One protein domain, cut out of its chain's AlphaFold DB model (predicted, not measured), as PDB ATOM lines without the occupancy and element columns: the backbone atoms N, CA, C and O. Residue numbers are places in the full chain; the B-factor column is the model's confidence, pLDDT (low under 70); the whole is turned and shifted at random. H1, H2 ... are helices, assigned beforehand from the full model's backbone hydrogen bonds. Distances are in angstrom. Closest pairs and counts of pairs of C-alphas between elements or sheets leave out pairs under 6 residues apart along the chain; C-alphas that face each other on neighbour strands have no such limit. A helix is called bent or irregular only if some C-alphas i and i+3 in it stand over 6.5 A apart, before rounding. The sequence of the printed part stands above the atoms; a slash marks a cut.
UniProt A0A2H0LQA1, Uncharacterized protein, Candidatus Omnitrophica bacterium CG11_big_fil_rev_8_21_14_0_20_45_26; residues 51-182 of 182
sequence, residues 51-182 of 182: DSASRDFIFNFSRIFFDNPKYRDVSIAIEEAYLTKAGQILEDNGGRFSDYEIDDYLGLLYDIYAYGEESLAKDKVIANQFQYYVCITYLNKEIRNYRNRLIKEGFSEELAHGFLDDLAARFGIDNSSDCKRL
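AT A GLANCE: This is residues 51 to 182 of the 182 residues of an uncharacterized protein of Candidatus Omnitrophica bacterium CG11_big_fil_rev_8_21_14_0_20_45_26 (UniProt A0A2H0LQA1). Three helices, H1, H3 and H4, make a loose up-and-down bundle, and H2 crosses one end of it, where H1 ends, H3 begins and H4 ends. H5 turns away from the end of H4 at a corner, and the short H6 packs on H3 and H4. The printed part has 132 residues with six named helices, H1 to H6 in order, and no named strand; the class is all helix. It is compact, with a radius of gyration of the C-alphas of 14.3 A and spans of 43 by 31 by 29 A.

IN THESE COORDINATES: H1, residues 51 to 67, begins at C-alpha 51 (-5.242, -40.234, 45.615) and is 23.5 A long. H2, residues 69 to 84, is 21.5 A long; it is neither bent nor irregular, but only just: C-alphas 70 and 73 are 6.1 A apart. H3, residues 99 to 117, is the longest at 26.2 A and begins at C-alpha 99 (23.666, -32.688, 26.624). H4, residues 123 to 139, is 20.3 A long and irregular: C-alphas 129 and 132 are 7.6 A apart, and it has a kink of 70 degrees near residue 130. H5 is residues 141 to 153, 18.4 A. H6, residues 163 to 170, is 10.5 A long and ends at C-alpha 170 (9.751, -51.632, 37.556).

HOW THE PARTS SIT: In the bundle, H1 is close to but not clearly touching H3, the closest C-alphas being those of Phe 65 and Leu 108, 7.6 A apart; they run opposite ways at a shallow tilt of 14 degrees. H3 and H4 form a helical hairpin at 30 degrees and touch at Gly 116 and Asp 123, their closest C-alphas, 6.1 A apart. H1 and H2 touch only at the corner, about perpendicular at 77 degrees, with the C-alphas of Phe 66 and Arg 72 closest at 5.2 A. H2, with residues 70 to 75 alone, touches H3 about perpendicular at 87 degrees; the closest C-alphas are those of Tyr 71 and Tyr 105, 5.5 A. H2 touches H4 at a steep tilt of 64 degrees, with the C-alphas of Tyr 82 and Ile 136 closest at 6.4 A. H6 touches H4, the closest C-alphas being those of Tyr 138 and Leu 164, 6.5 A. H6 also touches H3, with the C-alphas of Tyr 113 and Leu 167 closest at 6.4 A. H5 touches no helix but is near H2; H5 and H6 are apart. Every O i to N i+4 pair is within hydrogen-bond range in H1, H3, H5 and H6; in H2 it is 11 of 12 and in H4 11 of 13.

THE WHOLE: The C-alphas of Asp 51 and Gly 94 are the two farthest apart, at 43.6 A. The printed part has no cut. The link from H2 to H3 is long, 14 residues. Residues 171 to 182 hold no named element, and Leu 182 is the chain's last residue. The mean pLDDT of the printed part is 88.9; residues 86 to 87 and 119 to 121 are under 70.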
ATOM      1  N   ASP A  51      -4.352 -40.433  46.758       77.38
ATOM      2  CA  ASP A  51      -5.242 -40.234  45.615       77.38
ATOM      3  C   ASP A  51      -5.230 -38.759  45.163       77.38
ATOM      4  O   ASP A  51      -5.251 -38.499  43.960       77.38
ATOM      5  N   SER A  52      -5.113 -37.799  46.091       78.06
ATOM      6  CA  SER A  52      -4.919 -36.377  45.765       78.06
ATOM      7  C   SER A  52      -3.571 -36.139  45.086       78.06
ATOM      8  O   SER A  52      -3.536 -35.604  43.980       78.06
ATOM      9  N   ALA A  53      -2.478 -36.619  45.688       75.62
ATOM     10  CA  ALA A  53      -1.130 -36.490  45.142       75.62
ATOM     11  C   ALA A  53      -1.007 -37.146  43.762       75.62
ATOM     12  O   ALA A  53      -0.408 -36.565  42.867       75.62
ATOM     13  N   SER A  54      -1.642 -38.303  43.545       74.00
ATOM     14  CA  SER A  54      -1.668 -38.958  42.231       74.00
ATOM     15  C   SER A  54      -2.348 -38.088  41.171       74.00
ATOM     16  O   SER A  54      -1.860 -38.002  40.048       74.00
ATOM     17  N   ARG A  55      -3.474 -37.435  41.494       76.44
ATOM     18  CA  ARG A  55      -4.194 -36.573  40.539       76.44
ATOM     19  C   ARG A  55      -3.420 -35.297  40.235       76.44
ATOM     20  O   ARG A  55      -3.315 -34.934  39.066       76.44
ATOM     21  N   ASP A  56      -2.863 -34.661  41.261       78.69
ATOM     22  CA  ASP A  56      -2.063 -33.445  41.108       78.69
ATOM     23  C   ASP A  56      -0.762 -33.724  40.356       78.69
ATOM     24  O   ASP A  56      -0.376 -32.937  39.492       78.69
ATOM     25  N   PHE A  57      -0.124 -34.867  40.626       76.44
ATOM     26  CA  PHE A  57       1.032 -35.343  39.877       76.44
ATOM     27  C   PHE A  57       0.677 -35.529  38.405       76.44
ATOM     28  O   PHE A  57       1.274 -34.863  37.570       76.44
ATOM     29  N   ILE A  58      -0.336 -36.342  38.069       77.06
ATOM     30  CA  ILE A  58      -0.728 -36.548  36.664       77.06
ATOM     31  C   ILE A  58      -1.010 -35.206  35.997       77.06
ATOM     32  O   ILE A  58      -0.508 -34.962  34.907       77.06
ATOM     33  N   PHE A  59      -1.793 -34.330  36.625       79.38
ATOM     34  CA  PHE A  59      -2.203 -33.081  35.995       79.38
ATOM     35  C   PHE A  59      -1.020 -32.135  35.759       79.38
ATOM     36  O   PHE A  59      -0.814 -31.668  34.639       79.38
ATOM     37  N   ASN A  60      -0.222 -31.864  36.793       79.12
ATOM     38  CA  ASN A  60       0.879 -30.912  36.690       79.12
ATOM     39  C   ASN A  60       2.040 -31.479  35.880       79.12
ATOM     40  O   ASN A  60       2.575 -30.788  35.014       79.12
ATOM     41  N   PHE A  61       2.397 -32.737  36.128       83.25
ATOM     42  CA  PHE A  61       3.517 -33.379  35.466       83.25
ATOM     43  C   PHE A  61       3.217 -33.648  33.994       83.25
ATOM     44  O   PHE A  61       4.035 -33.300  33.152       83.25
ATOM     45  N   SER A  62       2.032 -34.167  33.644       83.81
ATOM     46  CA  SER A  62       1.670 -34.361  32.229       83.81
ATOM     47  C   SER A  62       1.688 -33.036  31.473       83.81
ATOM     48  O   SER A  62       2.181 -32.978  30.355       83.81
ATOM     49  N   ARG A  63       1.230 -31.943  32.096       85.88
ATOM     50  CA  ARG A  63       1.304 -30.610  31.485       85.88
ATOM     51  C   ARG A  63       2.750 -30.174  31.242       85.88
ATOM     52  O   ARG A  63       3.063 -29.658  30.178       85.88
ATOM     53  N   ILE A  64       3.645 -30.387  32.204       87.75
ATOM     54  CA  ILE A  64       5.068 -30.063  32.029       87.75
ATOM     55  C   ILE A  64       5.691 -30.953  30.947       87.75
ATOM     56  O   ILE A  64       6.363 -30.437  30.063       87.75
ATOM     57  N   PHE A  65       5.437 -32.258  30.981       88.19
ATOM     58  CA  PHE A  65       6.028 -33.233  30.070       88.19
ATOM     59  C   PHE A  65       5.552 -33.057  28.619       88.19
ATOM     60  O   PHE A  65       6.369 -33.086  27.701       88.19
ATOM     61  N   PHE A  66       4.249 -32.845  28.403       87.69
ATOM     62  CA  PHE A  66       3.657 -32.780  27.064       87.69
ATOM     63  C   PHE A  66       3.533 -31.368  26.495       87.69
ATOM     64  O   PHE A  66       3.634 -31.221  25.282       87.69
ATOM     65  N   ASP A  67       3.330 -30.330  27.313       89.31
ATOM     66  CA  ASP A  67       3.059 -28.984  26.783       89.31
ATOM     67  C   ASP A  67       4.291 -28.077  26.783       89.31
ATOM     68  O   ASP A  67       4.361 -27.149  25.973       89.31
ATOM     69  N   ASN A  68       5.270 -28.316  27.664       91.19
ATOM     70  CA  ASN A  68       6.475 -27.493  27.709       91.19
ATOM     71  C   ASN A  68       7.396 -27.847  26.527       91.19
ATOM     72  O   ASN A  68       7.911 -28.969  26.492       91.19
ATOM     73  N   PRO A  69       7.677 -26.907  25.600       91.69
ATOM     74  CA  PRO A  69       8.511 -27.180  24.430       91.69
ATOM     75  C   PRO A  69       9.891 -27.740  24.775       91.69
ATOM     76  O   PRO A  69      10.407 -28.568  24.037       91.69
ATOM     77  N   LYS A  70      10.456 -27.342  25.924       90.25
ATOM     78  CA  LYS A  70      11.761 -27.816  26.399       90.25
ATOM     79  C   LYS A  70      11.823 -29.343  26.518       90.25
ATOM     80  O   LYS A  70      12.802 -29.946  26.107       90.25
ATOM     81  N   TYR A  71      10.779 -29.958  27.073       92.69
ATOM     82  CA  TYR A  71      10.732 -31.403  27.322       92.69
ATOM     83  C   TYR A  71      10.021 -32.153  26.198       92.69
ATOM     84  O   TYR A  71      10.451 -33.235  25.801       92.69
ATOM     85  N   ARG A  72       8.961 -31.548  25.650       93.31
ATOM     86  CA  ARG A  72       8.176 -32.107  24.551       93.31
ATOM     87  C   ARG A  72       9.018 -32.304  23.294       93.31
ATOM     88  O   ARG A  72       8.912 -33.337  22.649       93.31
ATOM     89  N   ASP A  73       9.836 -31.325  22.920       94.19
ATOM     90  CA  ASP A  73      10.596 -31.426  21.673       94.19
ATOM     91  C   ASP A  73      11.672 -32.532  21.776       94.19
ATOM     92  O   ASP A  73      11.891 -33.260  20.806       94.19
ATOM     93  N   VAL A  74      12.276 -32.723  22.960       95.44
ATOM     94  CA  VAL A  74      13.199 -33.840  23.240       95.44
ATOM     95  C   VAL A  74      12.468 -35.184  23.186       95.44
ATOM     96  O   VAL A  74      12.949 -36.118  22.541       95.44
ATOM     97  N   SER A  75      11.297 -35.294  23.825       94.69
ATOM     98  CA  SER A  75      10.527 -36.544  23.840       94.69
ATOM     99  C   SER A  75      10.070 -36.956  22.439       94.69
ATOM    100  O   SER A  75      10.228 -38.122  22.076       94.69
ATOM    101  N   ILE A  76       9.619 -35.997  21.620       93.62
ATOM    102  CA  ILE A  76       9.278 -36.214  20.207       93.62
ATOM    103  C   ILE A  76      10.495 -36.719  19.431       93.62
ATOM    104  O   ILE A  76      10.384 -37.692  18.695       93.62
ATOM    105  N   ALA A  77      11.671 -36.117  19.603       94.06
ATOM    106  CA  ALA A  77      12.857 -36.545  18.864       94.06
ATOM    107  C   ALA A  77      13.326 -37.957  19.252       94.06
ATOM    108  O   ALA A  77      13.741 -38.738  18.391       94.06
ATOM    109  N   ILE A  78      13.226 -38.315  20.536       95.25
ATOM    110  CA  ILE A  78      13.484 -39.683  21.010       95.25
ATOM    111  C   ILE A  78      12.478 -40.660  20.389       95.25
ATOM    112  O   ILE A  78      12.874 -41.737  19.930       95.25
ATOM    113  N   GLU A  79      11.197 -40.293  20.356       94.19
ATOM    114  CA  GLU A  79      10.129 -41.091  19.753       94.19
ATOM    115  C   GLU A  79      10.337 -41.272  18.245       94.19
ATOM    116  O   GLU A  79      10.309 -42.398  17.750       94.19
ATOM    117  N   GLU A  80      10.634 -40.204  17.509       92.50
ATOM    118  CA  GLU A  80      10.922 -40.251  16.076       92.50
ATOM    119  C   GLU A  80      12.119 -41.157  15.774       92.50
ATOM    120  O   GLU A  80      12.025 -42.027  14.899       92.50
ATOM    121  N   ALA A  81      13.213 -41.026  16.532       91.88
ATOM    122  CA  ALA A  81      14.387 -41.888  16.404       91.88
ATOM    123  C   ALA A  81      14.041 -43.367  16.652       91.88
ATOM    124  O   ALA A  81      14.530 -44.254  15.946       91.88
ATOM    125  N   TYR A  82      13.158 -43.646  17.616       91.56
ATOM    126  CA  TYR A  82      12.672 -44.995  17.901       91.56
ATOM    127  C   TYR A  82      11.775 -45.548  16.779       91.56
ATOM    128  O   TYR A  82      11.967 -46.680  16.320       91.56
ATOM    129  N   LEU A  83      10.804 -44.762  16.308       90.69
ATOM    130  CA  LEU A  83       9.805 -45.186  15.325       90.69
ATOM    131  C   LEU A  83      10.407 -45.416  13.937       90.69
ATOM    132  O   LEU A  83      10.059 -46.400  13.277       90.69
ATOM    133  N   THR A  84      11.303 -44.529  13.512       86.88
ATOM    134  CA  THR A  84      11.909 -44.539  12.172       86.88
ATOM    135  C   THR A  84      13.213 -45.330  12.111       86.88
ATOM    136  O   THR A  84      13.689 -45.638  11.019       86.88
ATOM    137  N   LYS A  85      13.793 -45.686  13.269       75.06
ATOM    138  CA  LYS A  85      15.141 -46.271  13.401       75.06
ATOM    139  C   LYS A  85      16.245 -45.423  12.754       75.06
ATOM    140  O   LYS A  85      17.335 -45.933  12.492       75.06
ATOM    141  N   ALA A  86      15.965 -44.150  12.491       65.81
ATOM    142  CA  ALA A  86      16.854 -43.207  11.844       65.81
ATOM    143  C   ALA A  86      16.627 -41.830  12.474       65.81
ATOM    144  O   ALA A  86      15.645 -41.157  12.194       65.81
ATOM    145  N   GLY A  87      17.525 -41.419  13.357       69.19
ATOM    146  CA  GLY A  87      17.420 -40.128  14.022       69.19
ATOM    147  C   GLY A  87      18.529 -39.988  15.041       69.19
ATOM    148  O   GLY A  87      18.706 -40.868  15.884       69.19
ATOM    149  N   GLN A  88      19.292 -38.911  14.912       89.25
ATOM    150  CA  GLN A  88      20.259 -38.492  15.913       89.25
ATOM    151  C   GLN A  88      19.599 -37.398  16.734       89.25
ATOM    152  O   GLN A  88      18.983 -36.492  16.171       89.25
ATOM    153  N   ILE A  89      19.674 -37.514  18.054       93.56
ATOM    154  CA  ILE A  89      19.022 -36.562  18.956       93.56
ATOM    155  C   ILE A  89      20.045 -35.581  19.519       93.56
ATOM    156  O   ILE A  89      19.743 -34.393  19.593       93.56
ATOM    157  N   LEU A  90      21.259 -36.051  19.818       91.12
ATOM    158  CA  LEU A  90      22.337 -35.249  20.388       91.12
ATOM    159  C   LEU A  90      23.076 -34.445  19.317       91.12
ATOM    160  O   LEU A  90      23.435 -34.989  18.269       91.12
ATOM    161  N   GLU A  91      23.375 -33.179  19.613       92.44
ATOM    162  CA  GLU A  91      24.148 -32.275  18.744       92.44
ATOM    163  C   GLU A  91      25.498 -32.872  18.324       92.44
ATOM    164  O   GLU A  91      25.837 -32.834  17.142       92.44
ATOM    165  N   ASP A  92      26.220 -33.516  19.248       88.19
ATOM    166  CA  ASP A  92      27.512 -34.177  18.983       88.19
ATOM    167  C   ASP A  92      27.447 -35.212  17.853       88.19
ATOM    168  O   ASP A  92      28.442 -35.483  17.176       88.19
ATOM    169  N   ASN A  93      26.276 -35.819  17.655       87.75
ATOM    170  CA  ASN A  93      26.066 -36.813  16.616       87.75
ATOM    171  C   ASN A  93      25.541 -36.192  15.317       87.75
ATOM    172  O   ASN A  93      25.556 -36.885  14.309       87.75
ATOM    173  N   GLY A  94      25.134 -34.920  15.299       85.81
ATOM    174  CA  GLY A  94      24.416 -34.277  14.188       85.81
ATOM    175  C   GLY A  94      22.916 -34.085  14.445       85.81
ATOM    176  O   GLY A  94      22.175 -33.759  13.517       85.81
ATOM    177  N   GLY A  95      22.471 -34.306  15.685       90.44
ATOM    178  CA  GLY A  95      21.116 -34.039  16.161       90.44
ATOM    179  C   GLY A  95      20.886 -32.578  16.556       90.44
ATOM    180  O   GLY A  95      21.633 -31.683  16.162       90.44
ATOM    181  N   ARG A  96      19.818 -32.335  17.323       92.50
ATOM    182  CA  ARG A  96      19.333 -30.984  17.662       92.50
ATOM    183  C   ARG A  96      19.556 -30.583  19.122       92.50
ATOM    184  O   ARG A  96      19.549 -29.391  19.396       92.50
ATOM    185  N   PHE A  97      19.678 -31.540  20.036       96.06
ATOM    186  CA  PHE A  97      19.644 -31.269  21.471       96.06
ATOM    187  C   PHE A  97      21.025 -31.390  22.094       96.06
ATOM    188  O   PHE A  97      21.752 -32.356  21.855       96.06
ATOM    189  N   SER A  98      21.369 -30.405  22.907       96.12
ATOM    190  CA  SER A  98      22.577 -30.422  23.721       96.12
ATOM    191  C   SER A  98      22.469 -31.445  24.859       96.12
ATOM    192  O   SER A  98      21.371 -31.817  25.283       96.12
ATOM    193  N   ASP A  99      23.613 -31.851  25.414       94.88
ATOM    194  CA  ASP A  99      23.666 -32.688  26.624       94.88
ATOM    195  C   ASP A  99      22.846 -32.086  27.776       94.88
ATOM    196  O   ASP A  99      22.155 -32.808  28.487       94.88
ATOM    197  N   TYR A 100      22.856 -30.757  27.910       94.94
ATOM    198  CA  TYR A 100      22.100 -30.039  28.936       94.94
ATOM    199  C   TYR A 100      20.579 -30.207  28.774       94.94
ATOM    200  O   TYR A 100      19.865 -30.431  29.748       94.94
ATOM    201  N   GLU A 101      20.068 -30.136  27.543       96.19
ATOM    202  CA  GLU A 101      18.642 -30.355  27.270       96.19
ATOM    203  C   GLU A 101      18.235 -31.815  27.496       96.19
ATOM    204  O   GLU A 101      17.127 -32.081  27.970       96.19
ATOM    205  N   ILE A 102      19.136 -32.759  27.204       95.88
ATOM    206  CA  ILE A 102      18.934 -34.170  27.535       95.88
ATOM    207  C   ILE A 102      18.928 -34.376  29.049       95.88
ATOM    208  O   ILE A 102      18.015 -35.031  29.546       95.88
ATOM    209  N   ASP A 103      19.865 -33.790  29.792       95.44
ATOM    210  CA  ASP A 103      19.890 -33.851  31.257       95.44
ATOM    211  C   ASP A 103      18.615 -33.292  31.875       95.44
ATOM    212  O   ASP A 103      18.047 -33.911  32.769       95.44
ATOM    213  N   ASP A 104      18.127 -32.158  31.380       94.38
ATOM    214  CA  ASP A 104      16.874 -31.564  31.834       94.38
ATOM    215  C   ASP A 104      15.675 -32.498  31.598       94.38
ATOM    216  O   ASP A 104      14.806 -32.637  32.464       94.38
ATOM    217  N   TYR A 105      15.609 -33.147  30.432       95.56
ATOM    218  CA  TYR A 105      14.573 -34.132  30.122       95.56
ATOM    219  C   TYR A 105      14.692 -35.396  30.988       95.56
ATOM    220  O   TYR A 105      13.686 -35.905  31.485       95.56
ATOM    221  N   LEU A 106      15.908 -35.895  31.211       95.56
ATOM    222  CA  LEU A 106      16.148 -37.045  32.080       95.56
ATOM    223  C   LEU A 106      15.856 -36.712  33.547       95.56
ATOM    224  O   LEU A 106      15.246 -37.524  34.233       95.56
ATOM    225  N   GLY A 107      16.170 -35.501  34.005       93.38
ATOM    226  CA  GLY A 107      15.777 -34.996  35.320       93.38
ATOM    227  C   GLY A 107      14.258 -34.981  35.498       93.38
ATOM    228  O   GLY A 107      13.750 -35.384  36.540       93.38
ATOM    229  N   LEU A 108      13.510 -34.638  34.447       90.88
ATOM    230  CA  LEU A 108      12.053 -34.742  34.480       90.88
ATOM    231  C   LEU A 108      11.591 -36.207  34.639       90.88
ATOM    232  O   LEU A 108      10.679 -36.480  35.413       90.88
ATOM    233  N   LEU A 109      12.225 -37.178  33.971       92.25
ATOM    234  CA  LEU A 109      11.934 -38.604  34.198       92.25
ATOM    235  C   LEU A 109      12.361 -39.088  35.596       92.25
ATOM    236  O   LEU A 109      11.716 -39.980  36.151       92.25
ATOM    237  N   TYR A 110      13.409 -38.506  36.179       91.94
ATOM    238  CA  TYR A 110      13.802 -38.778  37.560       91.94
ATOM    239  C   TYR A 110      12.714 -38.339  38.541       91.94
ATOM    240  O   TYR A 110      12.393 -39.092  39.459       91.94
ATOM    241  N   ASP A 111      12.073 -37.191  38.315       87.62
ATOM    242  CA  ASP A 111      10.953 -36.754  39.151       87.62
ATOM    243  C   ASP A 111       9.821 -37.800  39.146       87.62
ATOM    244  O   ASP A 111       9.251 -38.101  40.194       87.62
ATOM    245  N   ILE A 112       9.542 -38.445  38.004       83.44
ATOM    246  CA  ILE A 112       8.580 -39.563  37.933       83.44
ATOM    247  C   ILE A 112       8.998 -40.712  38.851       83.44
ATOM    248  O   ILE A 112       8.175 -41.251  39.599       83.44
ATOM    249  N   TYR A 113      10.267 -41.105  38.772       86.75
ATOM    250  CA  TYR A 113      10.833 -42.168  39.595       86.75
ATOM    251  C   TYR A 113      10.736 -41.830  41.090       86.75
ATOM    252  O   TYR A 113      10.217 -42.636  41.865       86.75
ATOM    253  N   ALA A 114      11.141 -40.619  41.481       85.12
ATOM    254  CA  ALA A 114      11.103 -40.140  42.860       85.12
ATOM    255  C   ALA A 114       9.671 -40.113  43.426       85.12
ATOM    256  O   ALA A 114       9.431 -40.580  44.539       85.12
ATOM    257  N   TYR A 115       8.687 -39.673  42.634       79.50
ATOM    258  CA  TYR A 115       7.273 -39.699  43.030       79.50
ATOM    259  C   TYR A 115       6.740 -41.119  43.293       79.50
ATOM    260  O   TYR A 115       5.880 -41.309  44.166       79.50
ATOM    261  N   GLY A 116       7.228 -42.110  42.542       76.75
ATOM    262  CA  GLY A 116       6.945 -43.525  42.789       76.75
ATOM    263  C   GLY A 116       7.577 -44.019  44.093       76.75
ATOM    264  O   GLY A 116       6.889 -44.612  44.927       76.75
ATOM    265  N   GLU A 117       8.856 -43.704  44.313       80.12
ATOM    266  CA  GLU A 117       9.604 -44.103  45.514       80.12
ATOM    267  C   GLU A 117       9.017 -43.568  46.814       80.12
ATOM    268  O   GLU A 117       8.858 -44.305  47.791       80.12
ATOM    269  N   GLU A 118       8.586 -42.311  46.819       77.44
ATOM    270  CA  GLU A 118       7.976 -41.701  47.999       77.44
ATOM    271  C   GLU A 118       6.564 -42.248  48.295       77.44
ATOM    272  O   GLU A 118       5.908 -41.851  49.263       77.44
ATOM    273  N   SER A 119       6.080 -43.217  47.503       66.88
ATOM    274  CA  SER A 119       4.748 -43.818  47.616       66.88
ATOM    275  C   SER A 119       3.610 -42.790  47.562       66.88
ATOM    276  O   SER A 119       2.539 -43.020  48.153       66.88
ATOM    277  N   LEU A 120       3.856 -41.658  46.896       68.62
ATOM    278  CA  LEU A 120       2.905 -40.566  46.690       68.62
ATOM    279  C   LEU A 120       1.968 -40.870  45.517       68.62
ATOM    280  O   LEU A 120       0.793 -40.507  45.560       68.62
ATOM    281  N   ALA A 121       2.455 -41.617  44.523       69.12
ATOM    282  CA  ALA A 121       1.665 -42.140  43.415       69.12
ATOM    283  C   ALA A 121       1.649 -43.677  43.403       69.12
ATOM    284  O   ALA A 121       2.549 -44.345  43.906       69.12
ATOM    285  N   LYS A 122       0.590 -44.264  42.837       73.31
ATOM    286  CA  LYS A 122       0.536 -45.710  42.565       73.31
ATOM    287  C   LYS A 122       1.339 -45.997  41.294       73.31
ATOM    288  O   LYS A 122       1.036 -45.391  40.271       73.31
ATOM    289  N   ASP A 123       2.226 -46.990  41.297       77.44
ATOM    290  CA  ASP A 123       3.027 -47.369  40.112       77.44
ATOM    291  C   ASP A 123       2.188 -47.580  38.850       77.44
ATOM    292  O   ASP A 123       2.577 -47.175  37.764       77.44
ATOM    293  N   LYS A 124       0.982 -48.147  38.992       80.62
ATOM    294  CA  LYS A 124       0.040 -48.328  37.874       80.62
ATOM    295  C   LYS A 124      -0.357 -47.016  37.199       80.62
ATOM    296  O   LYS A 124      -0.572 -46.994  35.997       80.62
ATOM    297  N   VAL A 125      -0.503 -45.943  37.974       80.50
ATOM    298  CA  VAL A 125      -0.851 -44.618  37.448       80.50
ATOM    299  C   VAL A 125       0.307 -44.073  36.623       80.50
ATOM    300  O   VAL A 125       0.089 -43.592  35.516       80.50
ATOM    301  N   ILE A 126       1.526 -44.201  37.147       82.62
ATOM    302  CA  ILE A 126       2.736 -43.782  36.446       82.62
ATOM    303  C   ILE A 126       2.912 -44.604  35.164       82.62
ATOM    304  O   ILE A 126       3.100 -44.032  34.093       82.62
ATOM    305  N   ALA A 127       2.796 -45.931  35.258       85.56
ATOM    306  CA  ALA A 127       2.943 -46.833  34.125       85.56
ATOM    307  C   ALA A 127       1.944 -46.497  33.006       85.56
ATOM    308  O   ALA A 127       2.353 -46.264  31.874       85.56
ATOM    309  N   ASN A 128       0.657 -46.348  33.334       84.31
ATOM    310  CA  ASN A 128      -0.384 -46.033  32.350       84.31
ATOM    311  C   ASN A 128      -0.113 -44.753  31.542       84.31
ATOM    312  O   ASN A 128      -0.616 -44.630  30.430       84.31
ATOM    313  N   GLN A 129       0.618 -43.790  32.108       85.81
ATOM    314  CA  GLN A 129       0.846 -42.495  31.472       85.81
ATOM    315  C   GLN A 129       2.235 -42.376  30.829       85.81
ATOM    316  O   GLN A 129       2.374 -41.725  29.794       85.81
ATOM    317  N   PHE A 130       3.261 -42.983  31.431       90.19
ATOM    318  CA  PHE A 130       4.663 -42.712  31.095       90.19
ATOM    319  C   PHE A 130       5.473 -43.951  30.707       90.19
ATOM    320  O   PHE A 130       6.596 -43.797  30.229       90.19
ATOM    321  N   GLN A 131       4.932 -45.167  30.853       92.56
ATOM    322  CA  GLN A 131       5.664 -46.403  30.541       92.56
ATOM    323  C   GLN A 131       6.202 -46.411  29.104       92.56
ATOM    324  O   GLN A 131       7.352 -46.791  28.887       92.56
ATOM    325  N   TYR A 132       5.406 -45.935  28.142       94.31
ATOM    326  CA  TYR A 132       5.826 -45.783  26.751       94.31
ATOM    327  C   TYR A 132       7.086 -44.910  26.616       94.31
ATOM    328  O   TYR A 132       8.084 -45.342  26.038       94.31
ATOM    329  N   TYR A 133       7.068 -43.713  27.209       94.69
ATOM    330  CA  TYR A 133       8.156 -42.735  27.113       94.69
ATOM    331  C   TYR A 133       9.426 -43.195  27.829       94.69
ATOM    332  O   TYR A 133      10.531 -43.004  27.316       94.69
ATOM    333  N   VAL A 134       9.283 -43.870  28.973       95.44
ATOM    334  CA  VAL A 134      10.412 -44.524  29.647       95.44
ATOM    335  C   VAL A 134      11.001 -45.612  28.755       95.44
ATOM    336  O   VAL A 134      12.215 -45.658  28.588       95.44
ATOM    337  N   CYS A 135      10.161 -46.439  28.125       96.38
ATOM    338  CA  CYS A 135      10.608 -47.523  27.254       96.38
ATOM    339  C   CYS A 135      11.440 -47.013  26.073       96.38
ATOM    340  O   CYS A 135      12.570 -47.465  25.873       96.38
ATOM    341  N   ILE A 136      10.933 -46.033  25.320       96.19
ATOM    342  CA  ILE A 136      11.663 -45.491  24.164       96.19
ATOM    343  C   ILE A 136      12.942 -44.756  24.583       96.19
ATOM    344  O   ILE A 136      13.952 -44.866  23.891       96.19
ATOM    345  N   THR A 137      12.935 -44.070  25.733       96.31
ATOM    346  CA  THR A 137      14.112 -43.360  26.260       96.31
ATOM    347  C   THR A 137      15.191 -44.351  26.685       96.31
ATOM    348  O   THR A 137      16.345 -44.221  26.279       96.31
ATOM    349  N   TYR A 138      14.811 -45.383  27.440       96.38
ATOM    350  CA  TYR A 138      15.705 -46.436  27.912       96.38
ATOM    351  C   TYR A 138      16.355 -47.209  26.754       96.38
ATOM    352  O   TYR A 138      17.558 -47.476  26.763       96.38
ATOM    353  N   LEU A 139      15.583 -47.530  25.709       94.56
ATOM    354  CA  LEU A 139      16.090 -48.263  24.545       94.56
ATOM    355  C   LEU A 139      16.864 -47.392  23.547       94.56
ATOM    356  O   LEU A 139      17.569 -47.930  22.680       94.56
ATOM    357  N   ASN A 140      16.788 -46.065  23.656       94.56
ATOM    358  CA  ASN A 140      17.475 -45.166  22.740       94.56
ATOM    359  C   ASN A 140      19.004 -45.351  22.832       94.56
ATOM    360  O   ASN A 140      19.606 -45.396  23.907       94.56
ATOM    361  N   LYS A 141      19.660 -45.522  21.678       92.75
ATOM    362  CA  LYS A 141      21.107 -45.777  21.616       92.75
ATOM    363  C   LYS A 141      21.923 -44.569  22.083       92.75
ATOM    364  O   LYS A 141      22.925 -44.758  22.764       92.75
ATOM    365  N   GLU A 142      21.518 -43.358  21.719       94.00
ATOM    366  CA  GLU A 142      22.251 -42.142  22.071       94.00
ATOM    367  C   GLU A 142      22.127 -41.822  23.555       94.00
ATOM    368  O   GLU A 142      23.146 -41.551  24.179       94.00
ATOM    369  N   ILE A 143      20.944 -41.997  24.150       95.31
ATOM    370  CA  ILE A 143      20.760 -41.855  25.604       95.31
ATOM    371  C   ILE A 143      21.636 -42.852  26.373       95.31
ATOM    372  O   ILE A 143      22.326 -42.480  27.320       95.31
ATOM    373  N   ARG A 144      21.688 -44.120  25.947       94.12
ATOM    374  CA  ARG A 144      22.583 -45.113  26.572       94.12
ATOM    375  C   ARG A 144      24.056 -44.744  26.414       94.12
ATOM    376  O   ARG A 144      24.833 -44.900  27.352       94.12
ATOM    377  N   ASN A 145      24.455 -44.259  25.241       94.25
ATOM    378  CA  ASN A 145      25.825 -43.802  25.012       94.25
ATOM    379  C   ASN A 145      26.173 -42.591  25.884       94.25
ATOM    380  O   ASN A 145      27.265 -42.565  26.445       94.25
ATOM    381  N   TYR A 146      25.245 -41.646  26.022       95.56
ATOM    382  CA  TYR A 146      25.371 -40.468  26.869       95.56
ATOM    383  C   TYR A 146      25.595 -40.846  28.336       95.56
ATOM    384  O   TYR A 146      26.617 -40.493  28.920       95.56
ATOM    385  N   ARG A 147      24.726 -41.690  28.900       95.81
ATOM    386  CA  ARG A 147      24.874 -42.201  30.274       95.81
ATOM    387  C   ARG A 147      26.205 -42.924  30.485       95.81
ATOM    388  O   ARG A 147      26.911 -42.677  31.456       95.81
ATOM    389  N   ASN A 148      26.602 -43.768  29.532       95.12
ATOM    390  CA  ASN A 148      27.892 -44.462  29.582       95.12
ATOM    391  C   ASN A 148      29.093 -43.508  29.494       95.12
ATOM    392  O   ASN A 148      30.155 -43.820  30.036       95.12
ATOM    393  N   ARG A 149      28.961 -42.378  28.788       95.81
ATOM    394  CA  ARG A 149      29.979 -41.324  28.740       95.81
ATOM    395  C   ARG A 149      30.135 -40.681  30.120       95.81
ATOM    396  O   ARG A 149      31.256 -40.670  30.614       95.81
ATOM    397  N   LEU A 150      29.038 -40.305  30.783       95.88
ATOM    398  CA  LEU A 150      29.068 -39.767  32.154       95.88
ATOM    399  C   LEU A 150      29.761 -40.727  33.139       95.88
ATOM    400  O   LEU A 150      30.658 -40.331  33.880       95.88
ATOM    401  N   ILE A 151      29.437 -42.024  33.097       95.06
ATOM    402  CA  ILE A 151      30.099 -43.027  33.955       95.06
ATOM    403  C   ILE A 151      31.617 -43.056  33.705       95.06
ATOM    404  O   ILE A 151      32.411 -43.105  34.644       95.06
ATOM    405  N   LYS A 152      32.047 -43.007  32.438       96.19
ATOM    406  CA  LYS A 152      33.477 -42.998  32.075       96.19
ATOM    407  C   LYS A 152      34.196 -41.718  32.492       96.19
ATOM    408  O   LYS A 152      35.397 -41.764  32.739       96.19
ATOM    409  N   GLU A 153      33.479 -40.604  32.563       95.56
ATOM    410  CA  GLU A 153      33.984 -39.319  33.051       95.56
ATOM    411  C   GLU A 153      34.085 -39.266  34.586       95.56
ATOM    412  O   GLU A 153      34.686 -38.342  35.131       95.56
ATOM    413  N   GLY A 154      33.585 -40.292  35.284       94.94
ATOM    414  CA  GLY A 154      33.723 -40.457  36.731       94.94
ATOM    415  C   GLY A 154      32.512 -39.995  37.539       94.94
ATOM    416  O   GLY A 154      32.603 -39.923  38.765       94.94
ATOM    417  N   PHE A 155      31.386 -39.698  36.886       95.12
ATOM    418  CA  PHE A 155      30.122 -39.460  37.582       95.12
ATOM    419  C   PHE A 155      29.615 -40.752  38.239       95.12
ATOM    420  O   PHE A 155      29.841 -41.855  37.732       95.12
ATOM    421  N   SER A 156      28.935 -40.617  39.382       93.56
ATOM    422  CA  SER A 156      28.284 -41.755  40.036       93.56
ATOM    423  C   SER A 156      27.109 -42.265  39.199       93.56
ATOM    424  O   SER A 156      26.614 -41.562  38.318       93.56
ATOM    425  N   GLU A 157      26.645 -43.481  39.477       90.56
ATOM    426  CA  GLU A 157      25.509 -44.075  38.765       90.56
ATOM    427  C   GLU A 157      24.243 -43.215  38.897       90.56
ATOM    428  O   GLU A 157      23.521 -43.025  37.922       90.56
ATOM    429  N   GLU A 158      24.023 -42.598  40.060       88.56
ATOM    430  CA  GLU A 158      22.898 -41.691  40.299       88.56
ATOM    431  C   GLU A 158      22.972 -40.441  39.414       88.56
ATOM    432  O   GLU A 158      21.973 -40.055  38.812       88.56
ATOM    433  N   LEU A 159      24.159 -39.837  39.291       90.31
ATOM    434  CA  LEU A 159      24.386 -38.667  38.435       90.31
ATOM    435  C   LEU A 159      24.412 -39.025  36.943       90.31
ATOM    436  O   LEU A 159      24.140 -38.172  36.107       90.31
ATOM    437  N   ALA A 160      24.693 -40.282  36.604       94.88
ATOM    438  CA  ALA A 160      24.632 -40.818  35.246       94.88
ATOM    439  C   ALA A 160      23.252 -41.410  34.890       94.88
ATOM    440  O   ALA A 160      23.127 -42.268  34.005       94.88
ATOM    441  N   HIS A 161      22.200 -40.947  35.573       95.69
ATOM    442  CA  HIS A 161      20.808 -41.323  35.324       95.69
ATOM    443  C   HIS A 161      20.533 -42.828  35.489       95.69
ATOM    444  O   HIS A 161      19.746 -43.410  34.744       95.69
ATOM    445  N   GLY A 162      21.181 -43.477  36.463       93.94
ATOM    446  CA  GLY A 162      20.972 -44.885  36.836       93.94
ATOM    447  C   GLY A 162      19.523 -45.227  37.190       93.94
ATOM    448  O   GLY A 162      19.064 -46.333  36.920       93.94
ATOM    449  N   PHE A 163      18.754 -44.240  37.667       94.00
ATOM    450  CA  PHE A 163      17.322 -44.391  37.952       94.00
ATOM    451  C   PHE A 163      16.516 -44.913  36.749       94.00
ATOM    452  O   PHE A 163      15.461 -45.514  36.936       94.00
ATOM    453  N   LEU A 164      16.976 -44.686  35.508       95.00
ATOM    454  CA  LEU A 164      16.306 -45.203  34.315       95.00
ATOM    455  C   LEU A 164      16.314 -46.729  34.259       95.00
ATOM    456  O   LEU A 164      15.347 -47.306  33.768       95.00
ATOM    457  N   ASP A 165      17.371 -47.374  34.753       94.50
ATOM    458  CA  ASP A 165      17.471 -48.835  34.771       94.50
ATOM    459  C   ASP A 165      16.493 -49.408  35.805       94.50
ATOM    460  O   ASP A 165      15.745 -50.343  35.507       94.50
ATOM    461  N   ASP A 166      16.398 -48.772  36.977       92.81
ATOM    462  CA  ASP A 166      15.398 -49.111  37.988       92.81
ATOM    463  C   ASP A 166      13.969 -48.893  37.478       92.81
ATOM    464  O   ASP A 166      13.086 -49.728  37.690       92.81
ATOM    465  N   LEU A 167      13.713 -47.763  36.815       91.12
ATOM    466  CA  LEU A 167      12.396 -47.414  36.291       91.12
ATOM    467  C   LEU A 167      11.975 -48.371  35.169       91.12
ATOM    468  O   LEU A 167      10.828 -48.820  35.138       91.12
ATOM    469  N   ALA A 168      12.910 -48.750  34.294       93.00
ATOM    470  CA  ALA A 168      12.698 -49.781  33.287       93.00
ATOM    471  C   ALA A 168      12.372 -51.134  33.938       93.00
ATOM    472  O   ALA A 168      11.361 -51.750  33.591       93.00
ATOM    473  N   ALA A 169      13.149 -51.557  34.941       92.38
ATOM    474  CA  ALA A 169      12.921 -52.808  35.661       92.38
ATOM    475  C   ALA A 169      11.537 -52.854  36.332       92.38
ATOM    476  O   ALA A 169      10.834 -53.862  36.231       92.38
ATOM    477  N   ARG A 170      11.094 -51.751  36.950       88.56
ATOM    478  CA  ARG A 170       9.751 -51.632  37.556       88.56
ATOM    479  C   ARG A 170       8.626 -51.833  36.554       88.56
ATOM    480  O   ARG A 170       7.604 -52.429  36.890       88.56
ATOM    481  N   PHE A 171       8.802 -51.344  35.332       90.31
ATOM    482  CA  PHE A 171       7.823 -51.498  34.259       90.31
ATOM    483  C   PHE A 171       7.994 -52.785  33.451       90.31
ATOM    484  O   PHE A 171       7.260 -52.989  32.483       90.31
ATOM    485  N   GLY A 172       8.928 -53.659  33.837       91.88
ATOM    486  CA  GLY A 172       9.228 -54.883  33.099       91.88
ATOM    487  C   GLY A 172       9.778 -54.612  31.697       91.88
ATOM    488  O   GLY A 172       9.540 -55.407  30.793       91.88
ATOM    489  N   ILE A 173      10.462 -53.481  31.510       94.12
ATOM    490  CA  ILE A 173      11.111 -53.100  30.256       94.12
ATOM    491  C   ILE A 173      12.531 -53.666  30.253       94.12
ATOM    492  O   ILE A 173      13.314 -53.456  31.177       94.12
ATOM    493  N   ASP A 174      12.879 -54.341  29.168       93.12
ATOM    494  CA  ASP A 174      14.212 -54.863  28.893       93.12
ATOM    495  C   ASP A 174      14.672 -54.495  27.474       93.12
ATOM    496  O   ASP A 174      13.922 -53.933  26.677       93.12
ATOM    497  N   ASN A 175      15.912 -54.850  27.125       88.69
ATOM    498  CA  ASN A 175      16.507 -54.560  25.812       88.69
ATOM    499  C   ASN A 175      15.762 -55.180  24.608       88.69
ATOM    500  O   ASN A 175      16.088 -54.849  23.467       88.69
ATOM    501  N   SER A 176      14.810 -56.089  24.836       88.50
ATOM    502  CA  SER A 176      14.005 -56.758  23.807       88.50
ATOM    503  C   SER A 176      12.576 -56.219  23.693       88.50
ATOM    504  O   SER A 176      11.825 -56.645  22.814       88.50
ATOM    505  N   SER A 177      12.203 -55.276  24.559       90.56
ATOM    506  CA  SER A 177      10.842 -54.756  24.662       90.56
ATOM    507  C   SER A 177      10.404 -53.993  23.405       90.56
ATOM    508  O   SER A 177      11.116 -53.137  22.876       90.56
ATOM    509  N   ASP A 178       9.193 -54.294  22.928       90.75
ATOM    510  CA  ASP A 178       8.525 -53.563  21.846       90.75
ATOM    511  C   ASP A 178       7.621 -52.486  22.450       90.75
ATOM    512  O   ASP A 178       6.458 -52.740  22.773       90.75
ATOM    513  N   CYS A 179       8.162 -51.275  22.608       93.00
ATOM    514  CA  CYS A 179       7.460 -50.150  23.223       93.00
ATOM    515  C   CYS A 179       6.166 -49.779  22.488       93.00
ATOM    516  O   CYS A 179       5.297 -49.167  23.086       93.00
ATOM    517  N   LYS A 180       5.990 -50.170  21.216       89.50
ATOM    518  CA  LYS A 180       4.764 -49.885  20.444       89.50
ATOM    519  C   LYS A 180       3.527 -50.631  20.956       89.50
ATOM    520  O   LYS A 180       2.426 -50.366  20.483       89.50
ATOM    521  N   ARG A 181       3.714 -51.617  21.838       84.31
ATOM    522  CA  ARG A 181       2.643 -52.454  22.406       84.31
ATOM    523  C   ARG A 181       2.240 -52.051  23.825       84.31
ATOM    524  O   ARG A 181       1.396 -52.735  24.402       84.31
ATOM    525  N   LEU A 182       2.879 -51.019  24.372       82.06
ATOM    526  CA  LEU A 182       2.610 -50.438  25.687       82.06
ATOM    527  C   LEU A 182       1.617 -49.285  25.524       82.06
ATOM    528  O   LEU A 182       0.695 -49.206  26.362       82.06
TER     529      LEU A 182